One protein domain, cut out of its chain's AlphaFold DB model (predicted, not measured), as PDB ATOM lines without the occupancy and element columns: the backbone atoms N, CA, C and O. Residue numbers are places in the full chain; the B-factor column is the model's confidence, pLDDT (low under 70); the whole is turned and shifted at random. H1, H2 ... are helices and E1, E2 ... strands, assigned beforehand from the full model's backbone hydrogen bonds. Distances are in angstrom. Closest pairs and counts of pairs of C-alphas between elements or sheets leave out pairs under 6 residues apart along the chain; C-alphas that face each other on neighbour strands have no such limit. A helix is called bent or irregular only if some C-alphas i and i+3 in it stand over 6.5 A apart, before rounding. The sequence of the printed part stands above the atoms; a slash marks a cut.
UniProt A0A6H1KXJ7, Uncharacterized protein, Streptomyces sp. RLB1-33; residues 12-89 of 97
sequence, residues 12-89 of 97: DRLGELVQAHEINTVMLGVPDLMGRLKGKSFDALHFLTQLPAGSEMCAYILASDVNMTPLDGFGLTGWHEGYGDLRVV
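AT A GLANCE: This is residues 12 to 89 of the 97 residues of an uncharacterized protein of Streptomyces sp. RLB1-33 (UniProt A0A6H1KXJ7). Two separate two-stranded ribbons, the hairpin E1 with E2 and the shorter hairpin E3 with E4, come near each other at a few points in the middle of an elongated model. The helices H1 and H2 are at one end, and the long loop of residues 59 to 84 reaches out to the other. The 78 printed residues hold two named helices and four named strands in the order H1, E1, E2, H2, E3, E4; the class is mixed, and both sheets are antiparallel. The whole is loose, with a radius of gyration of the C-alphas of 15.0 A and spans of 46 by 23 by 14 A.

HOW THE PARTS SIT: H1, residues 12 to 19, only just touches H2, residues 44 to 53, with 3 pairs of C-alphas within 8 A; the closest are those of Val 18 and Ala 44, 6.5 A apart. They run opposite ways at a steep tilt of 38 degrees, only just past shallow. E1, residues 25 to 31, and E2, residues 37 to 43, form an antiparallel hairpin at 158 degrees, with N 28 and O 40 3.0 A apart. E3, residues 55 to 58, and E4, residues 85 to 88, form another at 140 degrees, with N 57 and O 86 2.8 A apart. The closest C-alphas of E2 and E3, Gly 39 and Met 57, are 7.5 A apart. H1 is apart from E2. Each O i to N i+4 pair in H1 is within hydrogen-bond range, against 4 of 6 in H2.

IN THESE COORDINATES: H1 begins at C-alpha 12 (319.496, 253.328, 454.005) and is 10.7 A long. E1 measures 19.1 A, E2 18.3 A, H2 14.8 A, E3 10.3 A and E4 9.6 A. H2 is irregular: C-alphas 49 and 52 are 7.1 A apart. E4 ends at C-alpha 88 (316.313, 236.590, 465.028).

THE WHOLE: The C-alphas farthest apart, Ala 20 and His 80, are 46.7 A apart. The printed part has no cut. The link from E3 to E4 is long, with 26 residues. Residues 75 to 82 have pLDDT under 70.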
ATOM      1  N   ASP A  12     319.148 252.577 455.217       91.19
ATOM      2  CA  ASP A  12     319.496 253.328 454.005       91.19
ATOM      3  C   ASP A  12     321.003 253.576 453.937       91.19
ATOM      4  O   ASP A  12     321.632 253.294 452.917       91.19
ATOM      5  N   ARG A  13     321.609 253.975 455.064       91.81
ATOM      6  CA  ARG A  13     323.057 254.174 455.141       91.81
ATOM      7  C   ARG A  13     323.827 252.872 454.937       91.81
ATOM      8  O   ARG A  13     324.843 252.865 454.248       91.81
ATOM      9  N   LEU A  14     323.339 251.757 455.485       91.94
ATOM     10  CA  LEU A  14     323.903 250.438 455.202       91.94
ATOM     11  C   LEU A  14     323.806 250.106 453.703       91.94
ATOM     12  O   LEU A  14     324.765 249.599 453.131       91.94
ATOM     13  N   GLY A  15     322.687 250.435 453.051       94.12
ATOM     14  CA  GLY A  15     322.511 250.276 451.606       94.12
ATOM     15  C   GLY A  15     323.568 251.013 450.780       94.12
ATOM     16  O   GLY A  15     324.155 250.416 449.878       94.12
ATOM     17  N   GLU A  16     323.856 252.269 451.120       95.56
ATOM     18  CA  GLU A  16     324.903 253.069 450.469       95.56
ATOM     19  C   GLU A  16     326.290 252.426 450.612       95.56
ATOM     20  O   GLU A  16     327.013 252.274 449.627       95.56
ATOM     21  N   LEU A  17     326.643 251.984 451.825       95.81
ATOM     22  CA  LEU A  17     327.940 251.356 452.112       95.81
ATOM     23  C   LEU A  17     328.117 250.011 451.392       95.81
ATOM     24  O   LEU A  17     329.224 249.672 450.972       95.81
ATOM     25  N   VAL A  18     327.034 249.249 451.221       96.38
ATOM     26  CA  VAL A  18     327.054 247.993 450.456       96.38
ATOM     27  C   VAL A  18     327.244 248.259 448.962       96.38
ATOM     28  O   VAL A  18     328.052 247.586 448.326       96.38
ATOM     29  N   GLN A  19     326.560 249.261 448.398       97.06
ATOM     30  CA  GLN A  19     326.733 249.651 446.991       97.06
ATOM     31  C   GLN A  19     328.142 250.178 446.697       97.06
ATOM     32  O   GLN A  19     328.688 249.909 445.629       97.06
ATOM     33  N   ALA A  20     328.746 250.888 447.651       97.44
ATOM     34  CA  ALA A  20     330.127 251.356 447.569       97.44
ATOM     35  C   ALA A  20     331.174 250.240 447.780       97.44
ATOM     36  O   ALA A  20     332.370 250.506 447.695       97.44
ATOM     37  N   HIS A  21     330.746 248.998 448.044       96.19
ATOM     38  CA  HIS A  21     331.601 247.861 448.408       96.19
ATOM     39  C   HIS A  21     332.444 248.070 449.683       96.19
ATOM     40  O   HIS A  21     333.401 247.333 449.921       96.19
ATOM     41  N   GLU A  22     332.071 249.026 450.536       97.38
ATOM     42  CA  GLU A  22     332.721 249.276 451.827       97.38
ATOM     43  C   GLU A  22     332.300 248.240 452.882       97.38
ATOM     44  O   GLU A  22     333.091 247.870 453.749       97.38
ATOM     45  N   ILE A  23     331.071 247.719 452.774       96.50
ATOM     46  CA  ILE A  23     330.563 246.611 453.589       96.50
ATOM     47  C   ILE A  23     330.119 245.474 452.670       96.50
ATOM     48  O   ILE A  23     329.210 245.625 451.860       96.50
ATOM     49  N   ASN A  24     330.735 244.304 452.830       97.44
ATOM     50  CA  ASN A  24     330.391 243.091 452.078       97.44
ATOM     51  C   ASN A  24     329.789 241.985 452.956       97.44
ATOM     52  O   ASN A  24     329.145 241.076 452.441       97.44
ATOM     53  N   THR A  25     329.955 242.078 454.277       97.06
ATOM     54  CA  THR A  25     329.513 241.063 455.236       97.06
ATOM     55  C   THR A  25     328.829 241.737 456.418       97.06
ATOM     56  O   THR A  25     329.358 242.697 456.975       97.06
ATOM     57  N   VAL A  26     327.674 241.214 456.827       95.31
ATOM     58  CA  VAL A  26     326.931 241.659 458.014       95.31
ATOM     59  C   VAL A  26     326.692 240.468 458.933       95.31
ATOM     60  O   VAL A  26     326.303 239.395 458.475       95.31
ATOM     61  N   MET A  27     326.902 240.649 460.236       95.12
ATOM     62  CA  MET A  27     326.551 239.648 461.242       95.12
ATOM     63  C   MET A  27     325.216 240.008 461.889       95.12
ATOM     64  O   MET A  27     325.093 241.064 462.504       95.12
ATOM     65  N   LEU A  28     324.232 239.115 461.786       94.50
ATOM     66  CA  LEU A  28     323.034 239.192 462.616       94.50
ATOM     67  C   LEU A  28     323.359 238.517 463.944       94.50
ATOM     68  O   LEU A  28     323.550 237.300 463.978       94.50
ATOM     69  N   GLY A  29     323.485 239.316 465.000       93.75
ATOM     70  CA  GLY A  29     323.932 238.856 466.307       93.75
ATOM     71  C   GLY A  29     322.917 239.108 467.415       93.75
ATOM     72  O   GLY A  29     322.162 240.077 467.377       93.75
ATOM     73  N   VAL A  30     322.942 238.236 468.418       93.25
ATOM     74  CA  VAL A  30     322.214 238.354 469.682       93.25
ATOM     75  C   VAL A  30     323.191 238.180 470.849       93.25
ATOM     76  O   VAL A  30     324.193 237.469 470.703       93.25
ATOM     77  N   PRO A  31     322.945 238.823 472.003       93.12
ATOM     78  CA  PRO A  31     323.687 238.523 473.216       93.12
ATOM     79  C   PRO A  31     323.279 237.145 473.748       93.12
ATOM     80  O   PRO A  31     322.091 236.842 473.872       93.12
ATOM     81  N   ASP A  32     324.263 236.314 474.074       91.38
ATOM     82  CA  ASP A  32     324.033 235.059 474.786       91.38
ATOM     83  C   ASP A  32     323.887 235.274 476.305       91.38
ATOM     84  O   ASP A  32     323.977 236.399 476.805       91.38
ATOM     85  N   LEU A  33     323.680 234.195 477.069       87.75
ATOM     86  CA  LEU A  33     323.494 234.267 478.528       87.75
ATOM     87  C   LEU A  33     324.710 234.810 479.299       87.75
ATOM     88  O   LEU A  33     324.570 235.224 480.449       87.75
ATOM     89  N   MET A  34     325.895 234.824 478.688       89.50
ATOM     90  CA  MET A  34     327.111 235.417 479.251       89.50
ATOM     91  C   MET A  34     327.362 236.841 478.733       89.50
ATOM     92  O   MET A  34     328.397 237.431 479.037       89.50
ATOM     93  N   GLY A  35     326.436 237.398 477.947       90.69
ATOM     94  CA  GLY A  35     326.551 238.721 477.342       90.69
ATOM     95  C   GLY A  35     327.482 238.777 476.130       90.69
ATOM     96  O   GLY A  35     327.886 239.867 475.725       90.69
ATOM     97  N   ARG A  36     327.853 237.636 475.537       92.75
ATOM     98  CA  ARG A  36     328.714 237.590 474.345       92.75
ATOM     99  C   ARG A  36     327.868 237.735 473.087       92.75
ATOM    100  O   ARG A  36     326.800 237.139 472.987       92.75
ATOM    101  N   LEU A  37     328.371 238.470 472.097       93.44
ATOM    102  CA  LEU A  37     327.723 238.566 470.791       93.44
ATOM    103  C   LEU A  37     327.923 237.259 470.009       93.44
ATOM    104  O   LEU A  37     329.054 236.900 469.677       93.44
ATOM    105  N   LYS A  38     326.827 236.560 469.700       94.44
ATOM    106  CA  LYS A  38     326.820 235.352 468.862       94.44
ATOM    107  C   LYS A  38     325.782 235.468 467.757       94.44
ATOM    108  O   LYS A  38     324.781 236.156 467.909       94.44
ATOM    109  N   GLY A  39     326.008 234.789 466.636       93.69
ATOM    110  CA  GLY A  39     325.090 234.851 465.506       93.69
ATOM    111  C   GLY A  39     325.685 234.322 464.213       93.69
ATOM    112  O   GLY A  39     326.674 233.587 464.223       93.69
ATOM    113  N   LYS A  40     325.078 234.716 463.094       94.25
ATOM    114  CA  LYS A  40     325.452 234.259 461.754       94.25
ATOM    115  C   LYS A  40     325.872 235.436 460.883       94.25
ATOM    116  O   LYS A  40     325.222 236.481 460.882       94.25
ATOM    117  N   SER A  41     326.955 235.239 460.141       95.75
ATOM    118  CA  SER A  41     327.418 236.178 459.123       95.75
ATOM    119  C   SER A  41     326.736 235.899 457.790       95.75
ATOM    120  O   SER A  41     326.541 234.745 457.404       95.75
ATOM    121  N   PHE A  42     326.402 236.969 457.086       96.88
ATOM    122  CA  PHE A  42     325.732 236.953 455.797       96.88
ATOM    123  C   PHE A  42     326.455 237.879 454.830       96.88
ATOM    124  O   PHE A  42     327.023 238.891 455.241       96.88
ATOM    125  N   ASP A  43     326.366 237.559 453.543       97.75
ATOM    126  CA  ASP A  43     326.607 238.543 452.493       97.75
ATOM    127  C   ASP A  43     325.702 239.769 452.718       97.75
ATOM    128  O   ASP A  43     324.517 239.634 453.046       97.75
ATOM    129  N   ALA A  44     326.265 240.969 452.586       96.31
ATOM    130  CA  ALA A  44     325.572 242.196 452.963       96.31
ATOM    131  C   ALA A  44     324.379 242.521 452.045       96.31
ATOM    132  O   ALA A  44     323.358 243.027 452.519       96.31
ATOM    133  N   LEU A  45     324.458 242.179 450.754       95.38
ATOM    134  CA  LEU A  45     323.341 242.351 449.826       95.38
ATOM    135  C   LEU A  45     322.215 241.360 450.144       95.38
ATOM    136  O   LEU A  45     321.036 241.732 450.162       95.38
ATOM    137  N   HIS A  46     322.562 240.109 450.446       95.25
ATOM    138  CA  HIS A  46     321.596 239.116 450.906       95.25
ATOM    139  C   HIS A  46     320.903 239.564 452.202       95.25
ATOM    140  O   HIS A  46     319.678 239.490 452.303       95.25
ATOM    141  N   PHE A  47     321.663 240.098 453.162       95.50
ATOM    142  CA  PHE A  47     321.121 240.629 454.410       95.50
ATOM    143  C   PHE A  47     320.090 241.744 454.169       95.50
ATOM    144  O   PHE A  47     318.971 241.667 454.677       95.50
ATOM    145  N   LEU A  48     320.417 242.736 453.335       93.19
ATOM    146  CA  LEU A  48     319.530 243.870 453.042       93.19
ATOM    147  C   LEU A  48     318.238 243.487 452.306       93.19
ATOM    148  O   LEU A  48     317.213 244.164 452.462       93.19
ATOM    149  N   THR A  49     318.295 242.443 451.474       91.69
ATOM    150  CA  THR A  49     317.198 242.075 450.565       91.69
ATOM    151  C   THR A  49     316.314 240.954 451.098       91.69
ATOM    152  O   THR A  49     315.110 240.988 450.860       91.69
ATOM    153  N   GLN A  50     316.876 239.979 451.818       90.62
ATOM    154  CA  GLN A  50     316.159 238.764 452.231       90.62
ATOM    155  C   GLN A  50     315.911 238.681 453.739       90.62
ATOM    156  O   GLN A  50     314.937 238.066 454.166       90.62
ATOM    157  N   LEU A  51     316.760 239.308 454.559       89.69
ATOM    158  CA  LEU A  51     316.703 239.179 456.016       89.69
ATOM    159  C   LEU A  51     315.936 240.262 456.801       89.69
ATOM    160  O   LEU A  51     315.934 240.156 458.029       89.69
ATOM    161  N   PRO A  52     315.187 241.220 456.204       85.38
ATOM    162  CA  PRO A  52     314.228 242.017 456.980       85.38
ATOM    163  C   PRO A  52     313.186 241.168 457.728       85.38
ATOM    164  O   PRO A  52     312.717 241.561 458.790       85.38
ATOM    165  N   ALA A  53     312.847 239.982 457.210       85.88
ATOM    166  CA  ALA A  53     311.952 239.035 457.880       85.88
ATOM    167  C   ALA A  53     312.627 238.257 459.030       85.88
ATOM    168  O   ALA A  53     311.956 237.497 459.727       85.88
ATOM    169  N   GLY A  54     313.931 238.435 459.234       91.12
ATOM    170  CA  GLY A  54     314.738 237.685 460.186       91.12
ATOM    171  C   GLY A  54     315.343 236.399 459.622       91.12
ATOM    172  O   GLY A  54     315.092 236.003 458.485       91.12
ATOM    173  N   SER A  55     316.169 235.753 460.441       93.62
ATOM    174  CA  SER A  55     316.846 234.490 460.142       93.62
ATOM    175  C   SER A  55     316.681 233.508 461.297       93.62
ATOM    176  O   SER A  55     316.599 233.924 462.453       93.62
ATOM    177  N   GLU A  56     316.638 232.216 460.986       92.62
ATOM    178  CA  GLU A  56     316.595 231.162 461.999       92.62
ATOM    179  C   GLU A  56     317.999 230.829 462.515       92.62
ATOM    180  O   GLU A  56     318.974 230.779 461.757       92.62
ATOM    181  N   MET A  57     318.099 230.623 463.826       91.25
ATOM    182  CA  MET A  57     319.312 230.215 464.526       91.25
ATOM    183  C   MET A  57     318.954 229.220 465.624       91.25
ATOM    184  O   MET A  57     318.023 229.458 466.387       91.25
ATOM    185  N   CYS A  58     319.715 228.139 465.762       88.94
ATOM    186  CA  CYS A  58     319.476 227.169 466.826       88.94
ATOM    187  C   CYS A  58     319.722 227.803 468.204       88.94
ATOM    188  O   CYS A  58     320.734 228.485 468.405       88.94
ATOM    189  N   ALA A  59     318.859 227.512 469.181       86.38
ATOM    190  CA  ALA A  59     318.940 228.054 470.545       86.38
ATOM    191  C   ALA A  59     320.266 227.762 471.266       86.38
ATOM    192  O   ALA A  59     320.642 228.445 472.216       86.38
ATOM    193  N   TYR A  60     321.024 226.801 470.753       85.38
ATOM    194  CA  TYR A  60     322.410 226.523 471.101       85.38
ATOM    195  C   TYR A  60     323.326 227.767 471.191       85.38
ATOM    196  O   TYR A  60     324.224 227.812 472.038       85.38
ATOM    197  N   ILE A  61     323.101 228.804 470.371       88.50
ATOM    198  CA  ILE A  61     323.907 230.037 470.450       88.50
ATOM    199  C   ILE A  61     323.658 230.840 471.736       88.50
ATOM    200  O   ILE A  61     324.481 231.683 472.071       88.50
ATOM    201  N   LEU A  62     322.567 230.586 472.466       88.81
ATOM    202  CA  LEU A  62     322.244 231.305 473.700       88.81
ATOM    203  C   LEU A  62     322.896 230.693 474.943       88.81
ATOM    204  O   LEU A  62     323.242 231.429 475.866       88.81
ATOM    205  N   ALA A  63     323.080 229.371 474.980       86.38
ATOM    206  CA  ALA A  63     323.580 228.664 476.161       86.38
ATOM    207  C   ALA A  63     324.671 227.648 475.795       86.38
ATOM    208  O   ALA A  63     324.499 226.434 475.879       86.38
ATOM    209  N   SER A  64     325.820 228.171 475.378       86.81
ATOM    210  CA  SER A  64     327.059 227.407 475.198       86.81
ATOM    211  C   SER A  64     328.208 228.075 475.949       86.81
ATOM    212  O   SER A  64     328.168 229.277 476.191       86.81
ATOM    213  N   ASP A  65     329.252 227.339 476.317       87.12
ATOM    214  CA  ASP A  65     330.463 227.904 476.920       87.12
ATOM    215  C   ASP A  65     331.381 228.568 475.862       87.12
ATOM    216  O   ASP A  65     330.969 228.888 474.740       87.12
ATOM    217  N   VAL A  66     332.626 228.893 476.224       86.75
ATOM    218  CA  VAL A  66     333.637 229.442 475.290       86.75
ATOM    219  C   VAL A  66     334.142 228.416 474.276       86.75
ATOM    220  O   VAL A  66     334.568 228.801 473.193       86.75
ATOM    221  N   ASN A  67     334.036 227.128 474.596       88.50
ATOM    222  CA  ASN A  67     334.420 226.012 473.740       88.50
ATOM    223  C   ASN A  67     333.262 225.522 472.870       88.50
ATOM    224  O   ASN A  67     333.380 224.466 472.252       88.50
ATOM    225  N   MET A  68     332.141 226.255 472.825       85.56
ATOM    226  CA  MET A  68     330.949 225.848 472.081       85.56
ATOM    227  C   MET A  68     330.362 224.521 472.621       85.56
ATOM    228  O   MET A  68     329.694 223.767 471.920       85.56
ATOM    229  N   THR A  69     330.550 224.241 473.907       87.19
ATOM    230  CA  THR A  69     329.876 223.141 474.604       87.19
ATOM    231  C   THR A  69     328.525 223.643 475.109       87.19
ATOM    232  O   THR A  69     328.500 224.666 475.796       87.19
ATOM    233  N   PRO A  70     327.402 222.983 474.781       82.12
ATOM    234  CA  PRO A  70     326.101 223.332 475.341       82.12
ATOM    235  C   PRO A  70     326.112 223.302 476.872       82.12
ATOM    236  O   PRO A  70     326.698 222.400 477.468       82.12
ATOM    237  N   LEU A  71     325.465 224.282 477.498       80.44
ATOM    238  CA  LEU A  71     325.286 224.317 478.945       80.44
ATOM    239  C   LEU A  71     324.013 223.553 479.330       80.44
ATOM    240  O   LEU A  71     322.953 223.764 478.742       80.44
ATOM    241  N   ASP A  72     324.123 222.697 480.343       74.06
ATOM    242  CA  ASP A  72     322.979 221.996 480.927       74.06
ATOM    243  C   ASP A  72     322.159 222.926 481.840       74.06
ATOM    244  O   ASP A  72     322.649 223.938 482.344       74.06
ATOM    245  N   GLY A  73     320.905 222.551 482.104       71.56
ATOM    246  CA  GLY A  73     320.055 223.226 483.094       71.56
ATOM    247  C   GLY A  73     319.259 224.428 482.575       71.56
ATOM    248  O   GLY A  73     318.554 225.064 483.356       71.56
ATOM    249  N   PHE A  74     319.311 224.714 481.274       70.50
ATOM    250  CA  PHE A  74     318.452 225.703 480.621       70.50
ATOM    251  C   PHE A  74     317.407 224.988 479.760       70.50
ATOM    252  O   PHE A  74     317.773 224.264 478.846       70.50
ATOM    253  N   GLY A  75     316.111 225.243 479.974       65.94
ATOM    254  CA  GLY A  75     315.019 224.646 479.170       65.94
ATOM    255  C   GLY A  75     314.933 225.132 477.713       65.94
ATOM    256  O   GLY A  75     313.901 224.995 477.069       65.94
ATOM    257  N   LEU A  76     315.985 225.797 477.230       60.94
ATOM    258  CA  LEU A  76     316.171 226.223 475.843       60.94
ATOM    259  C   LEU A  76     317.225 225.360 475.133       60.94
ATOM    260  O   LEU A  76     317.353 225.429 473.911       60.94
ATOM    261  N   THR A  77     318.022 224.589 475.883       55.00
ATOM    262  CA  THR A  77     319.213 223.914 475.373       55.00
ATOM    263  C   THR A  77     319.442 222.577 476.061       55.00
ATOM    264  O   THR A  77     319.512 222.481 477.279       55.00
ATOM    265  N   GLY A  78     319.657 221.542 475.260       58.66
ATOM    266  CA  GLY A  78     320.043 220.226 475.743       58.66
ATOM    267  C   GLY A  78     319.895 219.198 474.636       58.66
ATOM    268  O   GLY A  78     318.982 219.282 473.815       58.66
ATOM    269  N   TRP A  79     320.774 218.197 474.616       60.00
ATOM    270  CA  TRP A  79     320.730 217.124 473.614       60.00
ATOM    271  C   TRP A  79     319.395 216.366 473.602       60.00
ATOM    272  O   TRP A  79     319.006 215.841 472.566       60.00
ATOM    273  N   HIS A  80     318.687 216.343 474.734       61.50
ATOM    274  CA  HIS A  80     317.369 215.718 474.863       61.50
ATOM    275  C   HIS A  80     316.229 216.548 474.249       61.50
ATOM    276  O   HIS A  80     315.214 215.974 473.868       61.50
ATOM    277  N   GLU A  81     316.390 217.869 474.129       63.97
ATOM    278  CA  GLU A  81     315.351 218.800 473.652       63.97
ATOM    279  C   GLU A  81     315.650 219.357 472.246       63.97
ATOM    280  O   GLU A  81     314.791 219.973 471.624       63.97
ATOM    281  N   GLY A  82     316.849 219.098 471.707       66.94
ATOM    282  CA  GLY A  82     317.168 219.282 470.286       66.94
ATOM    283  C   GLY A  82     317.569 220.694 469.852       66.94
ATOM    284  O   GLY A  82     317.737 220.909 468.658       66.94
ATOM    285  N   TYR A  83     317.774 221.632 470.785       70.12
ATOM    286  CA  TYR A  83     318.195 223.017 470.499       70.12
ATOM    287  C   TYR A  83     317.296 223.723 469.471       70.12
ATOM    288  O   TYR A  83     317.776 224.128 468.414       70.12
ATOM    289  N   GLY A  84     316.003 223.853 469.792       77.25
ATOM    290  CA  GLY A  84     314.986 224.406 468.893       77.25
ATOM    291  C   GLY A  84     315.355 225.740 468.231       77.25
ATOM    292  O   GLY A  84     316.238 226.472 468.683       77.25
ATOM    293  N   ASP A  85     314.661 226.057 467.144       85.12
ATOM    294  CA  ASP A  85     314.992 227.222 466.332       85.12
ATOM    295  C   ASP A  85     314.445 228.524 466.925       85.12
ATOM    296  O   ASP A  85     313.299 228.630 467.367       85.12
ATOM    297  N   LEU A  86     315.296 229.542 466.908       87.56
ATOM    298  CA  LEU A  86     314.978 230.919 467.244       87.56
ATOM    299  C   LEU A  86     314.905 231.728 465.962       87.56
ATOM    300  O   LEU A  86     315.790 231.639 465.115       87.56
ATOM    301  N   ARG A  87     313.913 232.609 465.861       92.06
ATOM    302  CA  ARG A  87     313.884 233.633 464.819       92.06
ATOM    303  C   ARG A  87     314.524 234.915 465.340       92.06
ATOM    304  O   ARG A  87     313.992 235.544 466.251       92.06
ATOM    305  N   VAL A  88     315.631 235.325 464.731       93.12
ATOM    306  CA  VAL A  88     316.313 236.590 465.028       93.12
ATOM    307  C   VAL A  88     315.935 237.613 463.968       93.12
ATOM    308  O   VAL A  88     316.128 237.367 462.780       93.12
ATOM    309  N   VAL A  89     315.400 238.760 464.387       93.25
ATOM    310  CA  VAL A  89     314.980 239.847 463.490       93.25
ATOM    311  C   VAL A  89     315.931 241.035 463.671       93.25
ATOM    312  O   VAL A  89     316.140 241.455 464.809       93.25
TER     313      VAL A  89